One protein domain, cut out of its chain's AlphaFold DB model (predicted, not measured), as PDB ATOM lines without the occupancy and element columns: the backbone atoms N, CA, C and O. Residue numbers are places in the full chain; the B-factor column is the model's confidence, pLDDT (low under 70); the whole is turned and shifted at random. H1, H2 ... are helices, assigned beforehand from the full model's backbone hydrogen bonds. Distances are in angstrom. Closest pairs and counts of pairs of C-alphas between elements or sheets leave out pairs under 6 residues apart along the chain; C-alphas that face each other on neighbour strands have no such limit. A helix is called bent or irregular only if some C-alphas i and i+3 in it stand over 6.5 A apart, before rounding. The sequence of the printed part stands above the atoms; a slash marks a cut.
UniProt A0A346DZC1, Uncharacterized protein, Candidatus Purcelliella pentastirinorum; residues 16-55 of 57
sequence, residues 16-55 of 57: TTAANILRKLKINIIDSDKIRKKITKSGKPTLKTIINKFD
ATOM      1  N   THR A  16      98.149  97.286 135.057       95.69
ATOM      2  CA  THR A  16      99.202  96.430 135.628       95.69
ATOM      3  C   THR A  16      98.624  95.230 136.385       95.69
ATOM      4  O   THR A  16      99.176  94.135 136.299       95.69
ATOM      5  N   THR A  17      97.492  95.396 137.079       97.25
ATOM      6  CA  THR A  17      96.761  94.299 137.731       97.25
ATOM      7  C   THR A  17      96.187  93.334 136.697       97.25
ATOM      8  O   THR A  17      96.414  92.133 136.824       97.25
ATOM      9  N   ALA A  18      95.529  93.832 135.646       96.50
ATOM     10  CA  ALA A  18      95.032  92.987 134.556       96.50
ATOM     11  C   ALA A  18      96.175  92.212 133.868       96.50
ATOM     12  O   ALA A  18      96.106  90.994 133.727       96.50
ATOM     13  N   ALA A  19      97.289  92.882 133.555       97.06
ATOM     14  CA  ALA A  19      98.489  92.248 133.011       97.06
ATOM     15  C   ALA A  19      99.053  91.160 133.943       97.06
ATOM     16  O   ALA A  19      99.490  90.113 133.476       97.06
ATOM     17  N   ASN A  20      99.034  91.372 135.264       97.12
ATOM     18  CA  ASN A  20      99.470  90.367 136.239       97.12
ATOM     19  C   ASN A  20      98.557  89.137 136.268       97.12
ATOM     20  O   ASN A  20      99.059  88.026 136.416       97.12
ATOM     21  N   ILE A  21      97.244  89.313 136.109       97.75
ATOM     22  CA  ILE A  21      96.302  88.190 135.994       97.75
ATOM     23  C   ILE A  21      96.618  87.380 134.733       97.75
ATOM     24  O   ILE A  21      96.782  86.167 134.819       97.75
ATOM     25  N   LEU A  22      96.821  88.043 133.592       97.31
ATOM     26  CA  LEU A  22      97.198  87.376 132.341       97.31
ATOM     27  C   LEU A  22      98.529  86.609 132.466       97.31
ATOM     28  O   LEU A  22      98.627  85.476 132.000       97.31
ATOM     29  N   ARG A  23      99.529  87.160 133.175       97.25
ATOM     30  CA  ARG A  23     100.779  86.433 133.486       97.25
ATOM     31  C   ARG A  23     100.525  85.151 134.276       97.25
ATOM     32  O   ARG A  23     101.136  84.133 133.973       97.25
ATOM     33  N   LYS A  24      99.631  85.184 135.274       98.12
ATOM     34  CA  LYS A  24      99.260  83.989 136.060       98.12
ATOM     35  C   LYS A  24      98.599  82.917 135.191       98.12
ATOM     36  O   LYS A  24      98.784  81.734 135.448       98.12
ATOM     37  N   LEU A  25      97.905  83.328 134.131       97.81
ATOM     38  CA  LEU A  25      97.345  82.443 133.105       97.81
ATOM     39  C   LEU A  25      98.379  81.989 132.057       97.81
ATOM     40  O   LEU A  25      98.003  81.435 131.030       97.81
ATOM     41  N   LYS A  26      99.680  82.211 132.299       97.50
ATOM     42  CA  LYS A  26     100.798  81.860 131.404       97.50
ATOM     43  C   LYS A  26     100.768  82.576 130.045       97.50
ATOM     44  O   LYS A  26     101.438  82.147 129.110       97.50
ATOM     45  N   ILE A  27     100.051  83.696 129.936       97.38
ATOM     46  CA  ILE A  27     100.080  84.544 128.742       97.38
ATOM     47  C   ILE A  27     101.335  85.414 128.790       97.38
ATOM     48  O   ILE A  27     101.614  86.089 129.786       97.38
ATOM     49  N   ASN A  28     102.096  85.413 127.694       97.06
ATOM     50  CA  ASN A  28     103.294  86.232 127.584       97.06
ATOM     51  C   ASN A  28     102.922  87.721 127.526       97.06
ATOM     52  O   ASN A  28     102.128  88.132 126.682       97.06
ATOM     53  N   ILE A  29     103.517  88.537 128.401       96.81
ATOM     54  CA  ILE A  29     103.248  89.979 128.456       96.81
ATOM     55  C   ILE A  29     104.444  90.771 127.949       96.81
ATOM     56  O   ILE A  29     105.522  90.742 128.543       96.81
ATOM     57  N   ILE A  30     104.201  91.561 126.907       96.50
ATOM     58  CA  ILE A  30     105.130  92.561 126.387       96.50
ATOM     59  C   ILE A  30     104.749  93.914 126.998       96.50
ATOM     60  O   ILE A  30     103.644  94.408 126.795       96.50
ATOM     61  N   ASP A  31     105.654  94.497 127.782       95.88
ATOM     62  CA  ASP A  31     105.426  95.738 128.532       95.88
ATOM     63  C   ASP A  31     106.178  96.903 127.868       95.88
ATOM     64  O   ASP A  31     107.412  96.966 127.898       95.88
ATOM     65  N   SER A  32     105.429  97.818 127.247       95.12
ATOM     66  CA  SER A  32     105.981  98.944 126.488       95.12
ATOM     67  C   SER A  32     106.718  99.956 127.368       95.12
ATOM     68  O   SER A  32     107.761 100.464 126.957       95.12
ATOM     69  N   ASP A  33     106.253 100.202 128.598       94.12
ATOM     70  CA  ASP A  33     106.907 101.113 129.541       94.12
ATOM     71  C   ASP A  33     108.287 100.586 129.953       94.12
ATOM     72  O   ASP A  33     109.262 101.344 130.021       94.12
ATOM     73  N   LYS A  34     108.398  99.273 130.190       95.62
ATOM     74  CA  LYS A  34     109.690  98.627 130.472       95.62
ATOM     75  C   LYS A  34     110.631  98.684 129.273       95.62
ATOM     76  O   LYS A  34     111.817  98.969 129.451       95.62
ATOM     77  N   ILE A  35     110.122  98.433 128.066       96.81
ATOM     78  CA  ILE A  35     110.923  98.493 126.835       96.81
ATOM     79  C   ILE A  35     111.436  99.912 126.606       96.81
ATOM     80  O   ILE A  35     112.642 100.076 126.415       96.81
ATOM     81  N   ARG A  36     110.569 100.930 126.723       97.00
ATOM     82  CA  ARG A  36     110.954 102.345 126.614       97.00
ATOM     83  C   ARG A  36     112.137 102.647 127.526       97.00
ATOM     84  O   ARG A  36     113.186 103.057 127.044       97.00
ATOM     85  N   LYS A  37     112.013 102.348 128.824       96.56
ATOM     86  CA  LYS A  37     113.090 102.582 129.803       96.56
ATOM     87  C   LYS A  37     114.390 101.859 129.447       96.56
ATOM     88  O   LYS A  37     115.461 102.377 129.736       96.56
ATOM     89  N   LYS A  38     114.324 100.660 128.856       97.31
ATOM     90  CA  LYS A  38     115.511  99.881 128.465       97.31
ATOM     91  C   LYS A  38     116.236 100.495 127.267       97.31
ATOM     92  O   LYS A  38     117.467 100.513 127.268       97.31
ATOM     93  N   ILE A  39     115.499 100.954 126.257       96.88
ATOM     94  CA  ILE A  39     116.094 101.501 125.031       96.88
ATOM     95  C   ILE A  39     116.577 102.940 125.217       96.88
ATOM     96  O   ILE A  39     117.524 103.335 124.552       96.88
ATOM     97  N   THR A  40     116.007 103.697 126.159       96.12
ATOM     98  CA  THR A  40     116.416 105.081 126.456       96.12
ATOM     99  C   THR A  40     117.464 105.197 127.569       96.12
ATOM    100  O   THR A  40     117.663 106.286 128.097       96.12
ATOM    101  N   LYS A  41     118.118 104.102 127.981       96.19
ATOM    102  CA  LYS A  41     119.214 104.174 128.965       96.19
ATOM    103  C   LYS A  41     120.412 104.952 128.410       96.19
ATOM    104  O   LYS A  41     120.650 104.944 127.202       96.19
ATOM    105  N   SER A  42     121.211 105.539 129.302       94.00
ATOM    106  CA  SER A  42     122.485 106.173 128.953       94.00
ATOM    107  C   SER A  42     123.363 105.250 128.106       94.00
ATOM    108  O   SER A  42     123.434 104.043 128.347       94.00
ATOM    109  N   GLY A  43     123.987 105.817 127.074       92.75
ATOM    110  CA  GLY A  43     124.807 105.081 126.108       92.75
ATOM    111  C   GLY A  43     124.022 104.305 125.044       92.75
ATOM    112  O   GLY A  43     124.634 103.715 124.155       92.75
ATOM    113  N   LYS A  44     122.680 104.286 125.077       96.50
ATOM    114  CA  LYS A  44     121.887 103.671 124.004       96.50
ATOM    115  C   LYS A  44     121.700 104.620 122.816       96.50
ATOM    116  O   LYS A  44     121.468 105.813 123.028       96.50
ATOM    117  N   PRO A  45     121.683 104.093 121.573       96.44
ATOM    118  CA  PRO A  45     121.464 104.902 120.372       96.44
ATOM    119  C   PRO A  45     120.176 105.723 120.428       96.44
ATOM    120  O   PRO A  45     120.180 106.887 120.051       96.44
ATOM    121  N   THR A  46     119.094 105.154 120.972       96.50
ATOM    122  CA  THR A  46     117.800 105.841 121.080       96.50
ATOM    123  C   THR A  46     117.890 107.119 121.907       96.50
ATOM    124  O   THR A  46     117.287 108.116 121.527       96.50
ATOM    125  N   LEU A  47     118.655 107.127 123.007       95.75
ATOM    126  CA  LEU A  47     118.828 108.340 123.805       95.75
ATOM    127  C   LEU A  47     119.591 109.414 123.022       95.75
ATOM    128  O   LEU A  47     119.176 110.568 123.024       95.75
ATOM    129  N   LYS A  48     120.647 109.027 122.292       94.00
ATOM    130  CA  LYS A  48     121.395 109.944 121.417       94.00
ATOM    131  C   LYS A  48     120.494 110.550 120.336       94.00
ATOM    132  O   LYS A  48     120.551 111.748 120.096       94.00
ATOM    133  N   THR A  49     119.630 109.745 119.715       95.56
ATOM    134  CA  THR A  49     118.657 110.238 118.730       95.56
ATOM    135  C   THR A  49     117.682 111.244 119.340       95.56
ATOM    136  O   THR A  49     117.375 112.238 118.694       95.56
ATOM    137  N   ILE A  50     117.210 111.010 120.571       95.00
ATOM    138  CA  ILE A  50     116.321 111.943 121.279       95.00
ATOM    139  C   ILE A  50     117.052 113.262 121.563       95.00
ATOM    140  O   ILE A  50     116.536 114.311 121.200       95.00
ATOM    141  N   ILE A  51     118.259 113.211 122.134       95.25
ATOM    142  CA  ILE A  51     119.087 114.396 122.417       95.25
ATOM    143  C   ILE A  51     119.293 115.238 121.154       95.25
ATOM    144  O   ILE A  51     118.947 116.415 121.142       95.25
ATOM    145  N   ASN A  52     119.742 114.607 120.064       94.88
ATOM    146  CA  ASN A  52     119.967 115.283 118.787       94.88
ATOM    147  C   ASN A  52     118.686 115.859 118.171       94.88
ATOM    148  O   ASN A  52     118.749 116.807 117.403       94.88
ATOM    149  N   LYS A  53     117.520 115.250 118.425       96.25
ATOM    150  CA  LYS A  53     116.248 115.707 117.849       96.25
ATOM    151  C   LYS A  53     115.695 116.938 118.564       96.25
ATOM    152  O   LYS A  53     114.955 117.696 117.942       96.25
ATOM    153  N   PHE A  54     115.998 117.084 119.850       95.50
ATOM    154  CA  PHE A  54     115.482 118.158 120.695       95.50
ATOM    155  C   PHE A  54     116.544 119.211 121.054       95.50
ATOM    156  O   PHE A  54     116.249 120.080 121.867       95.50
ATOM    157  N   ASP A  55     117.750 119.133 120.476       90.62
ATOM    158  CA  ASP A  55     118.893 120.020 120.752       90.62
ATOM    159  C   ASP A  55     119.202 120.186 122.253       90.62
ATOM    160  O   ASP A  55     119.586 121.252 122.734       90.62
TER     161      ASP A  55
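AT A GLANCE: This is residues 16 to 55 of the 57 residues of an uncharacterized protein of Candidatus Purcelliella pentastirinorum (UniProt A0A346DZC1). Three short helices are strung one after another along an extended chain, H1 at one end, H2 in the middle and H3 at the other end, with no common core. From the far end of H1 a stretch without a named element, residues 25 to 31, folds back and leads to H2, and after H2 the chain turns a corner into H3; residues 21 to 26 stick out at the H1 end. The printed part has 40 residues with three named helices, in the order H1, H2, H3, and no named strand, and its class is all helix. It is extended, with a radius of gyration of the C-alphas of 14.8 A, and its C-alphas span 44 by 15 by 11 A, the outline of a rod.

IN THESE COORDINATES: Find C-alpha 16 at (99.202, 96.430, 135.628); there H1 begins, and it runs through residues 16 to 24, 12.4 A from first to last C-alpha. Go on past residues 25 to 31 to C-alpha 32 at (105.981, 98.944, 126.488), where H2 begins; it holds residues 32 to 39 and is 10.5 A from first to last C-alpha. After residues 40 to 44 comes H3, residues 45 to 54, the longest helix by residues, 14.5 A from first to last C-alpha. It ends with C-alpha 54 at (115.482, 118.158, 120.695), and Asp 55 is the last printed residue.

HOW THE PARTS SIT: Begin with H1, which touches no helix: it is apart from H2 and apart from H3. Look next at residues 21 to 26, of which 21 to 24 belong to H1; this stretch stands free, with no C-alpha 8 or more residues away along the chain within 10 A. H2 and H3 touch only at the corner by their link, and only just, with 3 pairs of C-alphas within 8 A. The closest C-alphas of the two are those of Ile 39 and Thr 46, 6.1 A apart. Their lines are about perpendicular, at 85 degrees, and their centres are 15.1 A apart. In the backbones of H1, H2 and H3, every O i to N i+4 pair is within hydrogen-bond range. No helix is bent or irregular.

THE WHOLE: Look at Leu 25 and Asp 55 for the full reach: their C-alphas are the two farthest apart, at 45.0 A. The first and last printed C-alphas, those of Thr 16 and Asp 55, are 34.1 A apart. The printed part has no cut. The link from H1 to H2 is short, with 7 residues, the link from H2 to H3 is tight, with 5 residues, and no link is long. In the B-factor column you will find a mean pLDDT of the printed part of 96.1, and no printed residue is under 70.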